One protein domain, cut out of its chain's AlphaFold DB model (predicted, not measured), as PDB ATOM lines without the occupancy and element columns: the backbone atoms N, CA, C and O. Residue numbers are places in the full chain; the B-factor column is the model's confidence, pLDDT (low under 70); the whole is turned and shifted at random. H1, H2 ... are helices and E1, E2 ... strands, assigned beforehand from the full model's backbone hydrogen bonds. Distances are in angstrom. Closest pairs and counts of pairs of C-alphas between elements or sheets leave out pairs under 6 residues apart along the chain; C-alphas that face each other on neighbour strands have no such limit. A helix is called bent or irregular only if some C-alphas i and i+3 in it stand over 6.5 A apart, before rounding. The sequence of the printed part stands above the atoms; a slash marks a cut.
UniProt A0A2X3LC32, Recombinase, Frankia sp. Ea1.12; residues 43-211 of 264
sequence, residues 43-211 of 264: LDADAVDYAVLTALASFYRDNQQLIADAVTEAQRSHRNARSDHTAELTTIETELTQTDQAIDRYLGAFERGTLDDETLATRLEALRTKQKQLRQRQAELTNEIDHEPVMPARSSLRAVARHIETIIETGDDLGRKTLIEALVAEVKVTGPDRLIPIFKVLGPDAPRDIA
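This is residues 43 to 211 of the 264 residues of the protein "Recombinase" of Frankia sp. Ea1.12 (UniProt A0A2X3LC32). A long helical hairpin, H2b and H3, reaches away from a small head, in which H1 and H4 lie side by side with H5 and the strand hairpin E1 E2 next to them. H2a, the first arm of the bent helix H2, runs from the head to the long hairpin. The printed part has 169 residues, with five named helices followed by two strands in an antiparallel sheet, order E1 - E2; the class is mostly helix. It is extended, with a radius of gyration of the C-alphas of 24.1 A and spans of 72 by 34 by 32 A.

Find C-alpha 45 at (135.427, 178.802, 20.341), where H1 begins; it runs to residue 62, 25.4 A. H2, residues 64 to 111, was assigned as one helix by its hydrogen bonds but is bent: C-alphas 80 and 83 are 7.0 A apart. Its arms are H2a, residues 64 to 80, and H2b, residues 83 to 111, 42.4 A long. H3 takes residues 117 to 146, 42.3 A, H4 154 to 170, H5 173 to 183, E1 184 to 191, and E2 194 to 199, ending at (122.042, 185.315, 31.151).

H1 touches H4, closest at the C-alphas of Ala 57 and Ala 161, 4.6 A, at a shallow tilt of 23 degrees, opposite ways. H2b and H3 form a helical hairpin, closest at the C-alphas of Leu 89 and Gln 138, 6.1 A. In the hairpin E1 E2, N 188 and O 196 are 2.9 A apart, within hydrogen-bond range. Every O i to N i+4 pair is within that range in H1, H2a, H2b, H3, H4 and H5.

The two C-alphas farthest apart, Arg 112 and Asp 193, are 73.4 A apart. The printed part has no cut and no long link. Look for pLDDT under 70 at residue 192 and residues 203 to 211.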
ATOM      1  N   LEU A  43     138.779 184.343  18.434       92.44
ATOM      2  CA  LEU A  43     138.573 183.753  19.751       92.44
ATOM      3  C   LEU A  43     138.491 182.240  19.591       92.44
ATOM      4  O   LEU A  43     137.831 181.767  18.665       92.44
ATOM      5  N   ASP A  44     139.165 181.503  20.464       92.06
ATOM      6  CA  ASP A  44     139.029 180.052  20.559       92.06
ATOM      7  C   ASP A  44     137.591 179.718  20.973       92.06
ATOM      8  O   ASP A  44     137.140 180.139  22.039       92.06
ATOM      9  N   ALA A  45     136.843 179.044  20.096       92.25
ATOM     10  CA  ALA A  45     135.427 178.802  20.341       92.25
ATOM     11  C   ALA A  45     135.213 177.846  21.517       92.25
ATOM     12  O   ALA A  45     134.327 178.092  22.326       92.25
ATOM     13  N   ASP A  46     136.059 176.825  21.658       90.12
ATOM     14  CA  ASP A  46     135.898 175.816  22.703       90.12
ATOM     15  C   ASP A  46     136.201 176.430  24.078       90.12
ATOM     16  O   ASP A  46     135.483 176.189  25.049       90.12
ATOM     17  N   ALA A  47     137.210 177.305  24.148       90.69
ATOM     18  CA  ALA A  47     137.513 178.060  25.361       90.69
ATOM     19  C   ALA A  47     136.408 179.070  25.722       90.69
ATOM     20  O   ALA A  47     136.067 179.215  26.898       90.69
ATOM     21  N   VAL A  48     135.842 179.765  24.726       92.19
ATOM     22  CA  VAL A  48     134.725 180.704  24.924       92.19
ATOM     23  C   VAL A  48     133.489 179.963  25.432       92.19
ATOM     24  O   VAL A  48     132.931 180.365  26.453       92.19
ATOM     25  N   ASP A  49     133.097 178.877  24.767       92.69
ATOM     26  CA  ASP A  49     131.920 178.084  25.122       92.69
ATOM     27  C   ASP A  49     132.067 177.518  26.536       92.69
ATOM     28  O   ASP A  49     131.177 177.689  27.371       92.69
ATOM     29  N   TYR A  50     133.230 176.944  26.857       92.25
ATOM     30  CA  TYR A  50     133.527 176.444  28.196       92.25
ATOM     31  C   TYR A  50     133.436 177.544  29.265       92.25
ATOM     32  O   TYR A  50     132.818 177.345  30.314       92.25
ATOM     33  N   ALA A  51     134.020 178.720  29.012       92.94
ATOM     34  CA  ALA A  51     133.998 179.834  29.958       92.94
ATOM     35  C   ALA A  51     132.576 180.368  30.191       92.94
ATOM     36  O   ALA A  51     132.196 180.627  31.337       92.94
ATOM     37  N   VAL A  52     131.782 180.509  29.125       94.25
ATOM     38  CA  VAL A  52     130.388 180.966  29.201       94.25
ATOM     39  C   VAL A  52     129.529 179.953  29.953       94.25
ATOM     40  O   VAL A  52     128.810 180.343  30.870       94.25
ATOM     41  N   LEU A  53     129.642 178.662  29.631       94.19
ATOM     42  CA  LEU A  53     128.893 177.595  30.302       94.19
ATOM     43  C   LEU A  53     129.274 177.466  31.782       94.19
ATOM     44  O   LEU A  53     128.401 177.329  32.636       94.19
ATOM     45  N   THR A  54     130.561 177.582  32.116       94.44
ATOM     46  CA  THR A  54     131.024 177.566  33.514       94.44
ATOM     47  C   THR A  54     130.455 178.750  34.298       94.44
ATOM     48  O   THR A  54     129.972 178.592  35.423       94.44
ATOM     49  N   ALA A  55     130.471 179.946  33.702       94.12
ATOM     50  CA  ALA A  55     129.877 181.133  34.307       94.12
ATOM     51  C   ALA A  55     128.356 180.984  34.477       94.12
ATOM     52  O   ALA A  55     127.819 181.395  35.505       94.12
ATOM     53  N   LEU A  56     127.680 180.356  33.512       93.25
ATOM     54  CA  LEU A  56     126.249 180.065  33.559       93.25
ATOM     55  C   LEU A  56     125.908 179.091  34.699       93.25
ATOM     56  O   LEU A  56     124.993 179.357  35.476       93.25
ATOM     57  N   ALA A  57     126.667 178.004  34.859       93.75
ATOM     58  CA  ALA A  57     126.466 177.050  35.953       93.75
ATOM     59  C   ALA A  57     126.618 177.722  37.330       93.75
ATOM     60  O   ALA A  57     125.747 177.578  38.190       93.75
ATOM     61  N   SER A  58     127.674 178.522  37.527       93.75
ATOM     62  CA  SER A  58     127.869 179.279  38.777       93.75
ATOM     63  C   SER A  58     126.788 180.344  38.988       93.75
ATOM     64  O   SER A  58     126.345 180.562  40.118       93.75
ATOM     65  N   PHE A  59     126.294 180.979  37.921       92.69
ATOM     66  CA  PHE A  59     125.170 181.909  38.014       92.69
ATOM     67  C   PHE A  59     123.937 181.237  38.632       92.69
ATOM     68  O   PHE A  59     123.464 181.675  39.681       92.69
ATOM     69  N   TYR A  60     123.488 180.122  38.051       90.81
ATOM     70  CA  TYR A  60     122.322 179.377  38.534       90.81
ATOM     71  C   TYR A  60     122.521 178.744  39.919       90.81
ATOM     72  O   TYR A  60     121.565 178.618  40.690       90.81
ATOM     73  N   ARG A  61     123.755 178.357  40.254       91.69
ATOM     74  CA  ARG A  61     124.094 177.741  41.542       91.69
ATOM     75  C   ARG A  61     124.130 178.756  42.686       91.69
ATOM     76  O   ARG A  61     123.528 178.513  43.734       91.69
ATOM     77  N   ASP A  62     124.822 179.875  42.476       91.69
ATOM     78  CA  ASP A  62     125.294 180.732  43.569       91.69
ATOM     79  C   ASP A  62     124.554 182.078  43.647       91.69
ATOM     80  O   ASP A  62     124.506 182.698  44.709       91.69
ATOM     81  N   ASN A  63     123.942 182.548  42.556       89.50
ATOM     82  CA  ASN A  63     123.458 183.930  42.445       89.50
ATOM     83  C   ASN A  63     121.933 184.047  42.611       89.50
ATOM     84  O   ASN A  63     121.266 184.781  41.885       89.50
ATOM     85  N   GLN A  64     121.373 183.353  43.605       87.38
ATOM     86  CA  GLN A  64     119.921 183.317  43.844       87.38
ATOM     87  C   GLN A  64     119.299 184.698  44.089       87.38
ATOM     88  O   GLN A  64     118.164 184.926  43.682       87.38
ATOM     89  N   GLN A  65     120.026 185.608  44.746       88.62
ATOM     90  CA  GLN A  65     119.548 186.973  44.991       88.62
ATOM     91  C   GLN A  65     119.443 187.773  43.692       88.62
ATOM     92  O   GLN A  65     118.403 188.363  43.446       88.62
ATOM     93  N   LEU A  66     120.448 187.699  42.811       88.81
ATOM     94  CA  LEU A  66     120.394 188.380  41.512       88.81
ATOM     95  C   LEU A  66     119.245 187.864  40.638       88.81
ATOM     96  O   LEU A  66     118.597 188.648  39.953       88.81
ATOM     97  N   ILE A  67     118.972 186.557  40.686       88.12
ATOM     98  CA  ILE A  67     117.819 185.963  40.000       88.12
ATOM     99  C   ILE A  67     116.509 186.509  40.589       88.12
ATOM    100  O   ILE A  67     115.620 186.899  39.841       88.12
ATOM    101  N   ALA A  68     116.394 186.576  41.919       87.69
ATOM    102  CA  ALA A  68     115.206 187.110  42.583       87.69
ATOM    103  C   ALA A  68     114.979 188.604  42.282       87.69
ATOM    104  O   ALA A  68     113.840 189.013  42.052       87.69
ATOM    105  N   ASP A  69     116.048 189.400  42.240       87.88
ATOM    106  CA  ASP A  69     115.994 190.821  41.892       87.88
ATOM    107  C   ASP A  69     115.529 191.008  40.441       87.88
ATOM    108  O   ASP A  69     114.622 191.801  40.185       87.88
ATOM    109  N   ALA A  70     116.080 190.225  39.505       87.00
ATOM    110  CA  ALA A  70     115.671 190.242  38.100       87.00
ATOM    111  C   ALA A  70     114.191 189.859  37.928       87.00
ATOM    112  O   ALA A  70     113.452 190.561  37.244       87.00
ATOM    113  N   VAL A  71     113.726 188.806  38.612       87.81
ATOM    114  CA  VAL A  71     112.306 188.406  38.598       87.81
ATOM    115  C   VAL A  71     111.419 189.503  39.184       87.81
ATOM    116  O   VAL A  71     110.361 189.793  38.635       87.81
ATOM    117  N   THR A  72     111.838 190.143  40.275       89.19
ATOM    118  CA  THR A  72     111.073 191.234  40.899       89.19
ATOM    119  C   THR A  72     110.932 192.430  39.956       89.19
ATOM    120  O   THR A  72     109.856 193.027  39.867       89.19
ATOM    121  N   GLU A  73     111.993 192.771  39.225       88.12
ATOM    122  CA  GLU A  73     111.955 193.839  38.224       88.12
ATOM    123  C   GLU A  73     111.100 193.458  37.007       88.12
ATOM    124  O   GLU A  73     110.305 194.272  36.532       88.12
ATOM    125  N   ALA A  74     111.176 192.204  36.554       86.75
ATOM    126  CA  ALA A  74     110.328 191.688  35.483       86.75
ATOM    127  C   ALA A  74     108.840 191.722  35.878       86.75
ATOM    128  O   ALA A  74     108.002 192.191  35.111       86.75
ATOM    129  N   GLN A  75     108.504 191.330  37.111       89.50
ATOM    130  CA  GLN A  75     107.151 191.454  37.660       89.50
ATOM    131  C   GLN A  75     106.675 192.908  37.717       89.50
ATOM    132  O   GLN A  75     105.528 193.204  37.387       89.50
ATOM    133  N   ARG A  76     107.538 193.836  38.148       91.31
ATOM    134  CA  ARG A  76     107.214 195.269  38.159       91.31
ATOM    135  C   ARG A  76     106.918 195.768  36.746       91.31
ATOM    136  O   ARG A  76     105.895 196.416  36.546       91.31
ATOM    137  N   SER A  77     107.773 195.432  35.786       88.62
ATOM    138  CA  SER A  77     107.602 195.804  34.379       88.62
ATOM    139  C   SER A  77     106.305 195.236  33.798       88.62
ATOM    140  O   SER A  77     105.524 195.984  33.217       88.62
ATOM    141  N   HIS A  78     106.017 193.957  34.054       89.19
ATOM    142  CA  HIS A  78     104.771 193.298  33.658       89.19
ATOM    143  C   HIS A  78     103.534 194.011  34.229       89.19
ATOM    144  O   HIS A  78     102.611 194.353  33.493       89.19
ATOM    145  N   ARG A  79     103.523 194.319  35.535       92.00
ATOM    146  CA  ARG A  79     102.403 195.043  36.168       92.00
ATOM    147  C   ARG A  79     102.218 196.445  35.594       92.00
ATOM    148  O   ARG A  79     101.081 196.846  35.373       92.00
ATOM    149  N   ASN A  80     103.314 197.163  35.344       92.75
ATOM    150  CA  ASN A  80     103.274 198.504  34.762       92.75
ATOM    151  C   ASN A  80     102.725 198.485  33.331       92.75
ATOM    152  O   ASN A  80     101.988 199.387  32.956       92.75
ATOM    153  N   ALA A  81     103.064 197.459  32.552       91.00
ATOM    154  CA  ALA A  81     102.642 197.348  31.164       91.00
ATOM    155  C   ALA A  81     101.233 196.744  31.003       91.00
ATOM    156  O   ALA A  81     100.611 196.912  29.954       91.00
ATOM    157  N   ARG A  82     100.696 196.068  32.030       93.00
ATOM    158  CA  ARG A  82      99.426 195.322  31.964       93.00
ATOM    159  C   ARG A  82      98.243 196.168  31.483       93.00
ATOM    160  O   ARG A  82      97.428 195.670  30.705       93.00
ATOM    161  N   SER A  83      98.124 197.420  31.935       94.38
ATOM    162  CA  SER A  83      97.036 198.309  31.496       94.38
ATOM    163  C   SER A  83      97.104 198.589  29.999       94.38
ATOM    164  O   SER A  83      96.086 198.508  29.317       94.38
ATOM    165  N   ASP A  84      98.307 198.852  29.494       94.69
ATOM    166  CA  ASP A  84      98.546 199.188  28.092       94.69
ATOM    167  C   ASP A  84      98.285 197.970  27.201       94.69
ATOM    168  O   ASP A  84      97.577 198.079  26.202       94.69
ATOM    169  N   HIS A  85      98.738 196.784  27.627       93.62
ATOM    170  CA  HIS A  85      98.470 195.520  26.930       93.62
ATOM    171  C   HIS A  85      96.968 195.207  26.892       93.62
ATOM    172  O   HIS A  85      96.446 194.772  25.869       93.62
ATOM    173  N   THR A  86      96.241 195.475  27.983       95.38
ATOM    174  CA  THR A  86      94.780 195.272  28.040       95.38
ATOM    175  C   THR A  86      94.039 196.246  27.112       95.38
ATOM    176  O   THR A  86      93.060 195.872  26.458       95.38
ATOM    177  N   ALA A  87      94.503 197.496  27.017       96.69
ATOM    178  CA  ALA A  87      93.946 198.488  26.099       96.69
ATOM    179  C   ALA A  87      94.217 198.126  24.628       96.69
ATOM    180  O   ALA A  87      93.321 198.234  23.782       96.69
ATOM    181  N   GLU A  88      95.424 197.645  24.319       97.00
ATOM    182  CA  GLU A  88      95.769 197.123  22.994       97.00
ATOM    183  C   GLU A  88      94.902 195.906  22.639       97.00
ATOM    184  O   GLU A  88      94.318 195.869  21.556       97.00
ATOM    185  N   LEU A  89      94.723 194.964  23.572       97.25
ATOM    186  CA  LEU A  89      93.883 193.780  23.381       97.25
ATOM    187  C   LEU A  89      92.440 194.163  23.023       97.25
ATOM    188  O   LEU A  89      91.896 193.670  22.037       97.25
ATOM    189  N   THR A  90      91.860 195.119  23.754       97.81
ATOM    190  CA  THR A  90      90.507 195.641  23.480       97.81
ATOM    191  C   THR A  90      90.406 196.260  22.076       97.81
ATOM    192  O   THR A  90      89.404 196.104  21.368       97.81
ATOM    193  N   THR A  91      91.460 196.957  21.641       98.06
ATOM    194  CA  THR A  91      91.536 197.551  20.298       98.06
ATOM    195  C   THR A  91      91.570 196.462  19.224       98.06
ATOM    196  O   THR A  91      90.811 196.524  18.258       98.06
ATOM    197  N   ILE A  92      92.382 195.421  19.420       97.94
ATOM    198  CA  ILE A  92      92.497 194.285  18.496       97.94
ATOM    199  C   ILE A  92      91.191 193.498  18.393       97.94
ATOM    200  O   ILE A  92      90.787 193.134  17.290       97.94
ATOM    201  N   GLU A  93      90.495 193.266  19.503       97.62
ATOM    202  CA  GLU A  93      89.182 192.607  19.507       97.62
ATOM    203  C   GLU A  93      88.140 193.405  18.712       97.62
ATOM    204  O   GLU A  93      87.353 192.844  17.937       97.62
ATOM    205  N   THR A  94      88.186 194.734  18.831       98.25
ATOM    206  CA  THR A  94      87.351 195.633  18.032       98.25
ATOM    207  C   THR A  94      87.706 195.537  16.545       98.25
ATOM    208  O   THR A  94      86.816 195.413  15.702       98.25
ATOM    209  N   GLU A  95      88.996 195.538  16.198       98.00
ATOM    210  CA  GLU A  95      89.451 195.399  14.811       98.00
ATOM    211  C   GLU A  95      89.115 194.038  14.190       98.00
ATOM    212  O   GLU A  95      88.776 193.974  13.004       98.00
ATOM    213  N   LEU A  96      89.181 192.955  14.968       98.12
ATOM    214  CA  LEU A  96      88.750 191.623  14.543       98.12
ATOM    215  C   LEU A  96      87.263 191.635  14.205       98.12
ATOM    216  O   LEU A  96      86.892 191.259  13.095       98.12
ATOM    217  N   THR A  97      86.437 192.179  15.100       98.19
ATOM    218  CA  THR A  97      84.989 192.304  14.883       98.19
ATOM    219  C   THR A  97      84.679 193.117  13.622       98.19
ATOM    220  O   THR A  97      83.835 192.732  12.813       98.19
ATOM    221  N   GLN A  98      85.385 194.230  13.401       98.06
ATOM    222  CA  GLN A  98      85.227 195.047  12.192       98.06
ATOM    223  C   GLN A  98      85.676 194.317  10.919       98.06
ATOM    224  O   GLN A  98      85.069 194.495   9.859       98.06
ATOM    225  N   THR A  99      86.734 193.509  11.010       97.62
ATOM    226  CA  THR A  99      87.251 192.697   9.900       97.62
ATOM    227  C   THR A  99      86.261 191.592   9.538       97.62
ATOM    228  O   THR A  99      85.968 191.414   8.356       97.62
ATOM    229  N   ASP A 100      85.678 190.921  10.532       97.31
ATOM    230  CA  ASP A 100      84.657 189.886  10.339       97.31
ATOM    231  C   ASP A 100      83.400 190.474   9.688       97.31
ATOM    232  O   ASP A 100      82.955 189.996   8.644       97.31
ATOM    233  N   GLN A 101      82.919 191.618  10.185       97.94
ATOM    234  CA  GLN A 101      81.817 192.346   9.547       97.94
ATOM    235  C   GLN A 101      82.143 192.767   8.107       97.94
ATOM    236  O   GLN A 101      81.255 192.819   7.257       97.94
ATOM    237  N   ALA A 102      83.398 193.116   7.806       96.94
ATOM    238  CA  ALA A 102      83.800 193.440   6.442       96.94
ATOM    239  C   ALA A 102      83.738 192.210   5.530       96.94
ATOM    240  O   ALA A 102      83.238 192.330   4.411       96.94
ATOM    241  N   ILE A 103      84.193 191.048   6.009       96.56
ATOM    242  CA  ILE A 103      84.088 189.774   5.289       96.56
ATOM    243  C   ILE A 103      82.618 189.470   4.982       96.56
ATOM    244  O   ILE A 103      82.282 189.277   3.814       96.56
ATOM    245  N   ASP A 104      81.735 189.538   5.980       96.81
ATOM    246  CA  ASP A 104      80.299 189.279   5.803       96.81
ATOM    247  C   ASP A 104      79.659 190.237   4.788       96.81
ATOM    248  O   ASP A 104      78.864 189.827   3.938       96.81
ATOM    249  N   ARG A 105      80.044 191.523   4.808       96.38
ATOM    250  CA  ARG A 105      79.581 192.507   3.813       96.38
ATOM    251  C   ARG A 105      80.010 192.144   2.393       96.38
ATOM    252  O   ARG A 105      79.194 192.281   1.479       96.38
ATOM    253  N   TYR A 106      81.259 191.721   2.199       95.25
ATOM    254  CA  TYR A 106      81.765 191.321   0.883       95.25
ATOM    255  C   TYR A 106      81.086 190.042   0.382       95.25
ATOM    256  O   TYR A 106      80.670 190.002  -0.776       95.25
ATOM    257  N   LEU A 107      80.890 189.046   1.251       94.62
ATOM    258  CA  LEU A 107      80.168 187.816   0.911       94.62
ATOM    259  C   LEU A 107      78.714 188.111   0.523       94.62
ATOM    260  O   LEU A 107      78.273 187.718  -0.553       94.62
ATOM    261  N   GLY A 108      77.996 188.911   1.317       95.75
ATOM    262  CA  GLY A 108      76.625 189.298   0.979       95.75
ATOM    263  C   GLY A 108      76.523 190.130  -0.309       95.75
ATOM    264  O   GLY A 108      75.522 190.054  -1.019       95.75
ATOM    265  N   ALA A 109      77.532 190.946  -0.638       94.44
ATOM    266  CA  ALA A 109      77.569 191.691  -1.902       94.44
ATOM    267  C   ALA A 109      77.741 190.768  -3.119       94.44
ATOM    268  O   ALA A 109      77.113 191.005  -4.156       94.44
ATOM    269  N   PHE A 110      78.542 189.713  -2.972       94.94
ATOM    270  CA  PHE A 110      78.702 188.671  -3.979       94.94
ATOM    271  C   PHE A 110      77.417 187.857  -4.168       94.94
ATOM    272  O   PHE A 110      76.956 187.703  -5.294       94.94
ATOM    273  N   GLU A 111      76.761 187.439  -3.081       94.31
ATOM    274  CA  GLU A 111      75.485 186.703  -3.134       94.31
ATOM    275  C   GLU A 111      74.368 187.485  -3.845       94.31
ATOM    276  O   GLU A 111      73.530 186.902  -4.529       94.31
ATOM    277  N   ARG A 112      74.366 188.820  -3.726       95.81
ATOM    278  CA  ARG A 112      73.426 189.703  -4.443       95.81
ATOM    279  C   ARG A 112      73.820 189.983  -5.898       95.81
ATOM    280  O   ARG A 112      73.113 190.730  -6.570       95.81
ATOM    281  N   GLY A 113      74.947 189.455  -6.374       93.12
ATOM    282  CA  GLY A 113      75.477 189.715  -7.716       93.12
ATOM    283  C   GLY A 113      75.983 191.146  -7.924       93.12
ATOM    284  O   GLY A 113      76.111 191.595  -9.057       93.12
ATOM    285  N   THR A 114      76.248 191.886  -6.840       92.75
ATOM    286  CA  THR A 114      76.737 193.281  -6.890       92.75
ATOM    287  C   THR A 114      78.264 193.392  -6.900       92.75
ATOM    288  O   THR A 114      78.795 194.500  -6.954       92.75
ATOM    289  N   LEU A 115      78.963 192.257  -6.828       92.88
ATOM    290  CA  LEU A 115      80.417 192.150  -6.774       92.88
ATOM    291  C   LEU A 115      80.870 190.968  -7.634       92.88
ATOM    292  O   LEU A 115      80.250 189.906  -7.582       92.88
ATOM    293  N   ASP A 116      81.939 191.148  -8.402       94.12
ATOM    294  CA  ASP A 116      82.560 190.084  -9.186       94.12
ATOM    295  C   ASP A 116      83.512 189.212  -8.342       94.12
ATOM    296  O   ASP A 116      83.966 189.599  -7.260       94.12
ATOM    297  N   ASP A 117      83.812 188.021  -8.859       93.69
ATOM    298  CA  ASP A 117      84.631 187.011  -8.176       93.69
ATOM    299  C   ASP A 117      86.091 187.454  -7.970       93.69
ATOM    300  O   ASP A 117      86.672 187.214  -6.911       93.69
ATOM    301  N   GLU A 118      86.681 188.172  -8.932       93.69
ATOM    302  CA  GLU A 118      88.084 188.606  -8.871       93.69
ATOM    303  C   GLU A 118      88.295 189.660  -7.771       93.69
ATOM    304  O   GLU A 118      89.218 189.564  -6.946       93.69
ATOM    305  N   THR A 119      87.387 190.638  -7.694       91.31
ATOM    306  CA  THR A 119      87.386 191.641  -6.626       91.31
ATOM    307  C   THR A 119      87.136 190.997  -5.262       91.31
ATOM    308  O   THR A 119      87.800 191.364  -4.283       91.31
ATOM    309  N   LEU A 120      86.212 190.032  -5.173       94.50
ATOM    310  CA  LEU A 120      85.950 189.302  -3.932       94.50
ATOM    311  C   LEU A 120      87.195 188.547  -3.461       94.50
ATOM    312  O   LEU A 120      87.586 188.705  -2.303       94.50
ATOM    313  N   ALA A 121      87.821 187.761  -4.340       94.19
ATOM    314  CA  ALA A 121      88.992 186.954  -4.013       94.19
ATOM    315  C   ALA A 121      90.119 187.822  -3.435       94.19
ATOM    316  O   ALA A 121      90.607 187.557  -2.333       94.19
ATOM    317  N   THR A 122      90.440 188.927  -4.115       95.38
ATOM    318  CA  THR A 122      91.482 189.874  -3.690       95.38
ATOM    319  C   THR A 122      91.176 190.491  -2.322       95.38
ATOM    320  O   THR A 122      92.037 190.566  -1.440       95.38
ATOM    321  N   ARG A 123      89.933 190.945  -2.106       95.69
ATOM    322  CA  ARG A 123      89.531 191.576  -0.837       95.69
ATOM    323  C   ARG A 123      89.501 190.577   0.312       95.69
ATOM    324  O   ARG A 123      89.937 190.907   1.414       95.69
ATOM    325  N   LEU A 124      89.017 189.366   0.059       96.25
ATOM    326  CA  LEU A 124      88.913 188.317   1.062       96.25
ATOM    327  C   LEU A 124      90.290 187.812   1.501       96.25
ATOM    328  O   LEU A 124      90.496 187.579   2.692       96.25
ATOM    329  N   GLU A 125      91.248 187.691   0.580       97.06
ATOM    330  CA  GLU A 125      92.633 187.337   0.906       97.06
ATOM    331  C   GLU A 125      93.284 188.377   1.832       97.06
ATOM    332  O   GLU A 125      93.857 188.022   2.869       97.06
ATOM    333  N   ALA A 126      93.132 189.668   1.517       97.00
ATOM    334  CA  ALA A 126      93.652 190.751   2.348       97.00
ATOM    335  C   ALA A 126      93.021 190.754   3.753       97.00
ATOM    336  O   ALA A 126      93.732 190.860   4.755       97.00
ATOM    337  N   LEU A 127      91.697 190.583   3.844       97.38
ATOM    338  CA  LEU A 127      90.983 190.538   5.125       97.38
ATOM    339  C   LEU A 127      91.371 189.315   5.960       97.38
ATOM    340  O   LEU A 127      91.599 189.449   7.159       97.38
ATOM    341  N   ARG A 128      91.523 188.137   5.344       96.81
ATOM    342  CA  ARG A 128      91.994 186.926   6.038       96.81
ATOM    343  C   ARG A 128      93.431 187.066   6.527       96.81
ATOM    344  O   ARG A 128      93.742 186.628   7.633       96.81
ATOM    345  N   THR A 129      94.294 187.706   5.740       98.06
ATOM    346  CA  THR A 129      95.670 188.011   6.154       98.06
ATOM    347  C   THR A 129      95.676 188.933   7.370       98.06
ATOM    348  O   THR A 129      96.331 188.619   8.365       98.06
ATOM    349  N   LYS A 130      94.877 190.010   7.339       97.62
ATOM    350  CA  LYS A 130      94.704 190.910   8.486       97.62
ATOM    351  C   LYS A 130      94.167 190.163   9.712       97.62
ATOM    352  O   LYS A 130      94.735 190.276  10.792       97.62
ATOM    353  N   GLN A 131      93.120 189.353   9.549       97.75
ATOM    354  CA  GLN A 131      92.525 188.564  10.631       97.75
ATOM    355  C   GLN A 131      93.549 187.611  11.268       97.75
ATOM    356  O   GLN A 131      93.607 187.493  12.489       97.75
ATOM    357  N   LYS A 132      94.393 186.958  10.457       98.00
ATOM    358  CA  LYS A 132      95.471 186.088  10.947       98.00
ATOM    359  C   LYS A 132      96.492 186.866  11.781       98.00
ATOM    360  O   LYS A 132      96.854 186.399  12.857       98.00
ATOM    361  N   GLN A 133      96.929 188.032  11.307       97.88
ATOM    362  CA  GLN A 133      97.868 188.896  12.033       97.88
ATOM    363  C   GLN A 133      97.275 189.382  13.360       97.88
ATOM    364  O   GLN A 133      97.927 189.278  14.396       97.88
ATOM    365  N   LEU A 134      96.018 189.835  13.347       97.94
ATOM    366  CA  LEU A 134      95.318 190.278  14.552       97.94
ATOM    367  C   LEU A 134      95.148 189.147  15.571       97.94
ATOM    368  O   LEU A 134      95.435 189.351  16.743       97.94
ATOM    369  N   ARG A 135      94.747 187.940  15.142       97.75
ATOM    370  CA  ARG A 135      94.635 186.773  16.038       97.75
ATOM    371  C   ARG A 135      95.976 186.359  16.631       97.75
ATOM    372  O   ARG A 135      96.029 185.965  17.790       97.75
ATOM    373  N   GLN A 136      97.049 186.440  15.844       97.69
ATOM    374  CA  GLN A 136      98.387 186.169  16.352       97.69
ATOM    375  C   GLN A 136      98.755 187.171  17.452       97.69
ATOM    376  O   GLN A 136      99.110 186.754  18.551       97.69
ATOM    377  N   ARG A 137      98.588 188.475  17.198       97.00
ATOM    378  CA  ARG A 137      98.880 189.512  18.195       97.00
ATOM    379  C   ARG A 137      97.964 189.424  19.421       97.00
ATOM    380  O   ARG A 137      98.425 189.633  20.534       97.00
ATOM    381  N   GLN A 138      96.695 189.055  19.238       97.25
ATOM    382  CA  GLN A 138      95.764 188.783  20.337       97.25
ATOM    383  C   GLN A 138      96.293 187.666  21.248       97.25
ATOM    384  O   GLN A 138      96.291 187.815  22.469       97.25
ATOM    385  N   ALA A 139      96.763 186.559  20.664       94.69
ATOM    386  CA  ALA A 139      97.323 185.442  21.418       94.69
ATOM    387  C   ALA A 139      98.620 185.829  22.148       94.69
ATOM    388  O   ALA A 139      98.804 185.436  23.298       94.69
ATOM    389  N   GLU A 140      99.483 186.625  21.508       93.31
ATOM    390  CA  GLU A 140     100.698 187.180  22.121       93.31
ATOM    391  C   GLU A 140     100.359 188.064  23.332       93.31
ATOM    392  O   GLU A 140     100.825 187.779  24.430       93.31
ATOM    393  N   LEU A 141      99.471 189.053  23.173       92.44
ATOM    394  CA  LEU A 141      99.049 189.942  24.264       92.44
ATOM    395  C   LEU A 141      98.363 189.194  25.405       92.44
ATOM    396  O   LEU A 141      98.600 189.493  26.570       92.44
ATOM    397  N   THR A 142      97.510 188.218  25.085       92.62
ATOM    398  CA  THR A 142      96.852 187.393  26.109       92.62
ATOM    399  C   THR A 142      97.901 186.640  26.926       92.62
ATOM    400  O   THR A 142      97.828 186.614  28.150       92.62
ATOM    401  N   ASN A 143      98.930 186.094  26.267       88.88
ATOM    402  CA  ASN A 143     100.041 185.453  26.957       88.88
ATOM    403  C   ASN A 143     100.810 186.451  27.839       88.88
ATOM    404  O   ASN A 143     100.986 186.185  29.026       88.88
ATOM    405  N   GLU A 144     101.182 187.611  27.290       88.25
ATOM    406  CA  GLU A 144     101.897 188.684  27.995       88.25
ATOM    407  C   GLU A 144     101.122 189.225  29.204       88.25
ATOM    408  O   GLU A 144     101.741 189.669  30.163       88.25
ATOM    409  N   ILE A 145      99.786 189.187  29.178       90.75
ATOM    410  CA  ILE A 145      98.923 189.582  30.297       90.75
ATOM    411  C   ILE A 145      98.813 188.453  31.328       90.75
ATOM    412  O   ILE A 145      98.854 188.711  32.530       90.75
ATOM    413  N   ASP A 146      98.614 187.209  30.906       89.94
ATOM    414  CA  ASP A 146      98.301 186.116  31.834       89.94
ATOM    415  C   ASP A 146      99.541 185.547  32.541       89.94
ATOM    416  O   ASP A 146      99.426 185.003  33.643       89.94
ATOM    417  N   HIS A 147     100.730 185.701  31.953       84.81
ATOM    418  CA  HIS A 147     101.961 185.072  32.433       84.81
ATOM    419  C   HIS A 147     102.869 186.079  33.140       84.81
ATOM    420  O   HIS A 147     103.906 186.503  32.628       84.81
ATOM    421  N   GLU A 148     102.507 186.420  34.379       85.50
ATOM    422  CA  GLU A 148     103.401 187.190  35.242       85.50
ATOM    423  C   GLU A 148     104.690 186.390  35.531       85.50
ATOM    424  O   GLU A 148     104.609 185.211  35.888       85.50
ATOM    425  N   PRO A 149     105.887 187.004  35.448       85.12
ATOM    426  CA  PRO A 149     107.137 186.324  35.773       85.12
ATOM    427  C   PRO A 149     107.127 185.742  37.193       85.12
ATOM    428  O   PRO A 149     106.910 186.450  38.178       85.12
ATOM    429  N   VAL A 150     107.406 184.444  37.322       85.44
ATOM    430  CA  VAL A 150     107.427 183.741  38.614       85.44
ATOM    431  C   VAL A 150     108.848 183.343  38.978       85.44
ATOM    432  O   VAL A 150     109.609 182.873  38.135       85.44
ATOM    433  N   MET A 151     109.188 183.477  40.262       86.12
ATOM    434  CA  MET A 151     110.475 183.025  40.780       86.12
ATOM    435  C   MET A 151     110.586 181.496  40.681       86.12
ATOM    436  O   MET A 151     109.778 180.789  41.295       86.12
ATOM    437  N   PRO A 152     111.606 180.958  39.991       85.50
ATOM    438  CA  PRO A 152     111.800 179.519  39.922       85.50
ATOM    439  C   PRO A 152     112.125 178.917  41.291       85.50
ATOM    440  O   PRO A 152     112.838 179.502  42.114       85.50
ATOM    441  N   ALA A 153     111.661 177.688  41.520       87.88
ATOM    442  CA  ALA A 153     112.017 176.943  42.720       87.88
ATOM    443  C   ALA A 153     113.537 176.710  42.794       87.88
ATOM    444  O   ALA A 153     114.204 176.429  41.796       87.88
ATOM    445  N   ARG A 154     114.096 176.737  44.012       86.69
ATOM    446  CA  ARG A 154     115.534 176.487  44.238       86.69
ATOM    447  C   ARG A 154     115.995 175.125  43.708       86.69
ATOM    448  O   ARG A 154     117.139 174.996  43.279       86.69
ATOM    449  N   SER A 155     115.133 174.110  43.761       86.88
ATOM    450  CA  SER A 155     115.400 172.785  43.190       86.88
ATOM    451  C   SER A 155     115.567 172.846  41.673       86.88
ATOM    452  O   SER A 155     116.502 172.236  41.160       86.88
ATOM    453  N   SER A 156     114.734 173.626  40.979       87.94
ATOM    454  CA  SER A 156     114.816 173.834  39.531       87.94
ATOM    455  C   SER A 156     116.116 174.535  39.140       87.94
ATOM    456  O   SER A 156     116.832 174.038  38.280       87.94
ATOM    457  N   LEU A 157     116.494 175.616  39.836       89.44
ATOM    458  CA  LEU A 157     117.766 176.313  39.579       89.44
ATOM    459  C   LEU A 157     118.980 175.383  39.760       89.44
ATOM    460  O   LEU A 157     119.898 175.377  38.942       89.44
ATOM    461  N   ARG A 158     118.965 174.537  40.800       89.12
ATOM    462  CA  ARG A 158     120.016 173.530  41.034       89.12
ATOM    463  C   ARG A 158     120.033 172.433  39.970       89.12
ATOM    464  O   ARG A 158     121.110 171.960  39.621       89.12
ATOM    465  N   ALA A 159     118.866 171.999  39.495       90.00
ATOM    466  CA  ALA A 159     118.770 171.007  38.429       90.00
ATOM    467  C   ALA A 159     119.375 171.544  37.126       90.00
ATOM    468  O   ALA A 159     120.165 170.847  36.498       90.00
ATOM    469  N   VAL A 160     119.090 172.806  36.794       89.38
ATOM    470  CA  VAL A 160     119.669 173.499  35.635       89.38
ATOM    471  C   VAL A 160     121.188 173.597  35.761       89.38
ATOM    472  O   VAL A 160     121.887 173.181  34.844       89.38
ATOM    473  N   ALA A 161     121.715 174.051  36.905       92.56
ATOM    474  CA  ALA A 161     123.164 174.104  37.133       92.56
ATOM    475  C   ALA A 161     123.839 172.733  36.920       92.56
ATOM    476  O   ALA A 161     124.813 172.631  36.178       92.56
ATOM    477  N   ARG A 162     123.259 171.660  37.478       92.12
ATOM    478  CA  ARG A 162     123.772 170.289  37.313       92.12
ATOM    479  C   ARG A 162     123.725 169.810  35.860       92.12
ATOM    480  O   ARG A 162     124.645 169.138  35.401       92.12
ATOM    481  N   HIS A 163     122.659 170.142  35.137       90.12
ATOM    482  CA  HIS A 163     122.547 169.793  33.724       90.12
ATOM    483  C   HIS A 163     123.608 170.513  32.883       90.12
ATOM    484  O   HIS A 163     124.269 169.886  32.057       90.12
ATOM    485  N   ILE A 164     123.845 171.802  33.155       92.00
ATOM    486  CA  ILE A 164     124.916 172.571  32.508       92.00
ATOM    487  C   ILE A 164     126.278 171.916  32.768       92.00
ATOM    488  O   ILE A 164     127.044 171.720  31.832       92.00
ATOM    489  N   GLU A 165     126.567 171.527  34.011       93.19
ATOM    490  CA  GLU A 165     127.809 170.823  34.373       93.19
ATOM    491  C   GLU A 165     127.969 169.505  33.605       93.19
ATOM    492  O   GLU A 165     129.038 169.230  33.066       93.19
ATOM    493  N   THR A 166     126.882 168.748  33.448       92.44
ATOM    494  CA  THR A 166     126.879 167.504  32.661       92.44
ATOM    495  C   THR A 166     127.211 167.770  31.187       92.44
ATOM    496  O   THR A 166     128.018 167.050  30.594       92.44
ATOM    497  N   ILE A 167     126.643 168.828  30.593       90.94
ATOM    498  CA  ILE A 167     126.934 169.245  29.208       90.94
ATOM    499  C   ILE A 167     128.382 169.731  29.054       90.94
ATOM    500  O   ILE A 167     129.006 169.495  28.017       90.94
ATOM    501  N   ILE A 168     128.940 170.397  30.065       90.19
ATOM    502  CA  ILE A 168     130.350 170.802  30.051       90.19
ATOM    503  C   ILE A 168     131.248 169.558  29.981       90.19
ATOM    504  O   ILE A 168     132.142 169.508  29.133       90.19
ATOM    505  N   GLU A 169     130.986 168.559  30.828       89.69
ATOM    506  CA  GLU A 169     131.809 167.350  30.963       89.69
ATOM    507  C   GLU A 169     131.660 166.370  29.793       89.69
ATOM    508  O   GLU A 169     132.654 165.822  29.316       89.69
ATOM    509  N   THR A 170     130.429 166.140  29.333       88.62
ATOM    510  CA  THR A 170     130.095 165.024  28.426       88.62
ATOM    511  C   THR A 170     129.297 165.433  27.189       88.62
ATOM    512  O   THR A 170     129.083 164.609  26.302       88.62
ATOM    513  N   GLY A 171     128.858 166.690  27.113       83.19
ATOM    514  CA  GLY A 171     128.021 167.181  26.023       83.19
ATOM    515  C   GLY A 171     128.783 167.357  24.712       83.19
ATOM    516  O   GLY A 171     129.958 167.732  24.694       83.19
ATOM    517  N   ASP A 172     128.076 167.129  23.608       85.88
ATOM    518  CA  ASP A 172     128.558 167.420  22.264       85.88
ATOM    519  C   ASP A 172     128.371 168.906  21.894       85.88
ATOM    520  O   ASP A 172     127.771 169.708  22.619       85.88
ATOM    521  N   ASP A 173     128.908 169.296  20.737       85.00
ATOM    522  CA  ASP A 173     128.854 170.681  20.259       85.00
ATOM    523  C   ASP A 173     127.419 171.185  20.050       85.00
ATOM    524  O   ASP A 173     127.155 172.384  20.186       85.00
ATOM    525  N   LEU A 174     126.499 170.286  19.689       87.38
ATOM    526  CA  LEU A 174     125.097 170.627  19.491       87.38
ATOM    527  C   LEU A 174     124.430 170.929  20.834       87.38
ATOM    528  O   LEU A 174     123.829 171.992  20.970       87.38
ATOM    529  N   GLY A 175     124.606 170.065  21.835       86.81
ATOM    530  CA  GLY A 175     124.070 170.261  23.180       86.81
ATOM    531  C   GLY A 175     124.581 171.547  23.830       86.81
ATOM    532  O   GLY A 175     123.790 172.333  24.356       86.81
ATOM    533  N   ARG A 176     125.885 171.832  23.713       89.50
ATOM    534  CA  ARG A 176     126.478 173.097  24.189       89.50
ATOM    535  C   ARG A 176     125.846 174.310  23.515       89.50
ATOM    536  O   ARG A 176     125.467 175.262  24.195       89.50
ATOM    537  N   LYS A 177     125.694 174.266  22.188       87.50
ATOM    538  CA  LYS A 177     125.078 175.350  21.418       87.50
ATOM    539  C   LYS A 177     123.624 175.576  21.834       87.50
ATOM    540  O   LYS A 177     123.256 176.715  22.107       87.50
ATOM    541  N   THR A 178     122.823 174.514  21.902       88.69
ATOM    542  CA  THR A 178     121.409 174.588  22.289       88.69
ATOM    543  C   THR A 178     121.249 175.212  23.671       88.69
ATOM    544  O   THR A 178     120.409 176.090  23.857       88.69
ATOM    545  N   LEU A 179     122.095 174.825  24.626       89.38
ATOM    546  CA  LEU A 179     122.066 175.377  25.976       89.38
ATOM    547  C   LEU A 179     122.433 176.870  26.002       89.38
ATOM    548  O   LEU A 179     121.763 177.658  26.671       89.38
ATOM    549  N   ILE A 180     123.468 177.268  25.254       90.25
ATOM    550  CA  ILE A 180     123.865 178.676  25.129       90.25
ATOM    551  C   ILE A 180     122.729 179.495  24.500       90.25
ATOM    552  O   ILE A 180     122.370 180.535  25.042       90.25
ATOM    553  N   GLU A 181     122.118 179.035  23.409       88.88
ATOM    554  CA  GLU A 181     121.007 179.746  22.750       88.88
ATOM    555  C   GLU A 181     119.775 179.883  23.664       88.88
ATOM    556  O   GLU A 181     119.102 180.926  23.679       88.88
ATOM    557  N   ALA A 182     119.508 178.857  24.474       87.69
ATOM    558  CA  ALA A 182     118.394 178.843  25.411       87.69
ATOM    559  C   ALA A 182     118.600 179.791  26.603       87.69
ATOM    560  O   ALA A 182     117.654 180.475  26.987       87.69
ATOM    561  N   LEU A 183     119.807 179.851  27.180       90.69
ATOM    562  CA  LEU A 183     120.043 180.472  28.496       90.69
ATOM    563  C   LEU A 183     120.939 181.715  28.479       90.69
ATOM    564  O   LEU A 183     121.075 182.390  29.501       90.69
ATOM    565  N   VAL A 184     121.541 182.047  27.343       91.81
ATOM    566  CA  VAL A 184     122.405 183.219  27.189       91.81
ATOM    567  C   VAL A 184     121.742 184.185  26.211       91.81
ATOM    568  O   VAL A 184     121.524 183.859  25.047       91.81
ATOM    569  N   ALA A 185     121.390 185.379  26.687       90.69
ATOM    570  CA  ALA A 185     120.826 186.443  25.857       90.69
ATOM    571  C   ALA A 185     121.908 187.069  24.972       90.69
ATOM    572  O   ALA A 185     121.761 187.187  23.756       90.69
ATOM    573  N   GLU A 186     123.048 187.404  25.573       92.06
ATOM    574  CA  GLU A 186     124.166 188.012  24.868       92.06
ATOM    575  C   GLU A 186     125.494 187.598  25.502       92.06
ATOM    576  O   GLU A 186     125.577 187.339  26.697       92.06
ATOM    577  N   VAL A 187     126.570 187.580  24.717       93.06
ATOM    578  CA  VAL A 187     127.931 187.606  25.264       93.06
ATOM    579  C   VAL A 187     128.660 188.802  24.672       93.06
ATOM    580  O   VAL A 187     128.874 188.880  23.453       93.06
ATOM    581  N   LYS A 188     129.027 189.738  25.549       92.31
ATOM    582  CA  LYS A 188     129.795 190.936  25.218       92.31
ATOM    583  C   LYS A 188     131.276 190.641  25.365       92.31
ATOM    584  O   LYS A 188     131.760 190.300  26.443       92.31
ATOM    585  N   VAL A 189     132.010 190.812  24.274       89.50
ATOM    586  CA  VAL A 189     133.472 190.774  24.289       89.50
ATOM    587  C   VAL A 189     133.937 192.179  24.653       89.50
ATOM    588  O   VAL A 189     133.736 193.107  23.880       89.50
ATOM    589  N   THR A 190     134.492 192.364  25.847       83.62
ATOM    590  CA  THR A 190     134.873 193.695  26.377       83.62
ATOM    591  C   THR A 190     136.378 193.923  26.402       83.62
ATOM    592  O   THR A 190     136.851 195.028  26.645       83.62
ATOM    593  N   GLY A 191     137.147 192.885  26.111       74.88
ATOM    594  CA  GLY A 191     138.583 192.956  25.928       74.88
ATOM    595  C   GLY A 191     139.060 191.731  25.166       74.88
ATOM    596  O   GLY A 191     138.231 190.887  24.816       74.88
ATOM    597  N   PRO A 192     140.376 191.610  24.936       64.88
ATOM    598  CA  PRO A 192     140.962 190.467  24.242       64.88
ATOM    599  C   PRO A 192     140.472 189.132  24.810       64.88
ATOM    600  O   PRO A 192     140.270 188.194  24.053       64.88
ATOM    601  N   ASP A 193     140.171 189.105  26.112       72.69
ATOM    602  CA  ASP A 193     139.828 187.880  26.826       72.69
ATOM    603  C   ASP A 193     138.888 188.109  28.015       72.69
ATOM    604  O   ASP A 193     138.844 187.366  28.997       72.69
ATOM    605  N   ARG A 194     138.147 189.209  27.941       83.75
ATOM    606  CA  ARG A 194     137.104 189.516  28.905       83.75
ATOM    607  C   ARG A 194     135.771 189.345  28.212       83.75
ATOM    608  O   ARG A 194     135.428 190.108  27.306       83.75
ATOM    609  N   LEU A 195     135.022 188.358  28.673       89.38
ATOM    610  CA  LEU A 195     133.655 188.109  28.252       89.38
ATOM    611  C   LEU A 195     132.724 188.508  29.388       89.38
ATOM    612  O   LEU A 195     133.008 188.234  30.555       89.38
ATOM    613  N   ILE A 196     131.634 189.169  29.029       91.06
ATOM    614  CA  ILE A 196     130.532 189.496  29.927       91.06
ATOM    615  C   ILE A 196     129.282 188.858  29.324       91.06
ATOM    616  O   ILE A 196     128.724 189.407  28.368       91.06
ATOM    617  N   PRO A 197     128.888 187.665  29.789       91.62
ATOM    618  CA  PRO A 197     127.635 187.067  29.378       91.62
ATOM    619  C   PRO A 197     126.457 187.723  30.109       91.62
ATOM    620  O   PRO A 197     126.540 188.033  31.297       91.62
ATOM    621  N   ILE A 198     125.367 187.907  29.377       90.44
ATOM    622  CA  ILE A 198     124.046 188.288  29.862       90.44
ATOM    623  C   ILE A 198     123.209 187.016  29.828       90.44
ATOM    624  O   ILE A 198     122.984 186.435  28.763       90.44
ATOM    625  N   PHE A 199     122.802 186.549  31.002       91.88
ATOM    626  CA  PHE A 199     122.042 185.315  31.151       91.88
ATOM    627  C   PHE A 199     120.550 185.601  31.195       91.88
ATOM    628  O   PHE A 199     120.127 186.599  31.772       91.88
ATOM    629  N   LYS A 200     119.768 184.693  30.615       87.81
ATOM    630  CA  LYS A 200     118.315 184.669  30.761       87.81
ATOM    631  C   LYS A 200     117.969 183.974  32.067       87.81
ATOM    632  O   LYS A 200     118.620 182.985  32.424       87.81
ATOM    633  N   VAL A 201     116.931 184.448  32.745       81.19
ATOM    634  CA  VAL A 201     116.311 183.724  33.855       81.19
ATOM    635  C   VAL A 201     115.179 182.879  33.287       81.19
ATOM    636  O   VAL A 201     114.289 183.386  32.615       81.19
ATOM    637  N   LEU A 202     115.224 181.571  33.530       71.19
ATOM    638  CA  LEU A 202     114.136 180.688  33.131       71.19
ATOM    639  C   LEU A 202     112.836 181.072  33.846       71.19
ATOM    640  O   LEU A 202     112.816 181.169  35.072       71.19
ATOM    641  N   GLY A 203     111.752 181.211  33.084       57.50
ATOM    642  CA  GLY A 203     110.400 181.163  33.634       57.50
ATOM    643  C   GLY A 203     110.056 179.759  34.162       57.50
ATOM    644  O   GLY A 203     110.767 178.790  33.869       57.50
ATOM    645  N   PRO A 204     108.967 179.612  34.936       48.56
ATOM    646  CA  PRO A 204     108.534 178.322  35.486       48.56
ATOM    647  C   PRO A 204     108.235 177.263  34.407       48.56
ATOM    648  O   PRO A 204     108.368 176.070  34.685       48.56
ATOM    649  N   ASP A 205     107.913 177.696  33.183       43.62
ATOM    650  CA  ASP A 205     107.536 176.846  32.044       43.62
ATOM    651  C   ASP A 205     108.700 176.525  31.097       43.62
ATOM    652  O   ASP A 205     108.490 176.076  29.968       43.62
ATOM    653  N   ALA A 206     109.942 176.749  31.539       46.62
ATOM    654  CA  ALA A 206     111.118 176.336  30.788       46.62
ATOM    655  C   ALA A 206     110.981 174.863  30.358       46.62
ATOM    656  O   ALA A 206     110.661 174.023  31.210       46.62
ATOM    657  N   PRO A 207     111.211 174.532  29.070       40.53
ATOM    658  CA  PRO A 207     110.992 173.189  28.563       40.53
ATOM    659  C   PRO A 207     111.684 172.166  29.458       40.53
ATOM    660  O   PRO A 207     112.900 172.215  29.668       40.53
ATOM    661  N   ARG A 208     110.894 171.222  29.981       40.41
ATOM    662  CA  ARG A 208     111.384 170.079  30.769       40.41
ATOM    663  C   ARG A 208     112.415 169.243  30.003       40.41
ATOM    664  O   ARG A 208     113.133 168.470  30.626       40.41
ATOM    665  N   ASP A 209     112.541 169.463  28.699       43.16
ATOM    666  CA  ASP A 209     113.551 168.883  27.817       43.16
ATOM    667  C   ASP A 209     114.988 169.283  28.194       43.16
ATOM    668  O   ASP A 209     115.913 168.522  27.940       43.16
ATOM    669  N   ILE A 210     115.197 170.422  28.874       46.66
ATOM    670  CA  ILE A 210     116.518 170.782  29.432       46.66
ATOM    671  C   ILE A 210     116.802 169.975  30.717       46.66
ATOM    672  O   ILE A 210     117.946 169.795  31.111       46.66
ATOM    673  N   ALA A 211     115.771 169.473  31.403       38.72
ATOM    674  CA  ALA A 211     115.918 168.722  32.652       38.72
ATOM    675  C   ALA A 211     115.899 167.194  32.459       38.72
ATOM    676  O   ALA A 211     116.474 166.486  33.282       38.72
TER     677      ALA A 211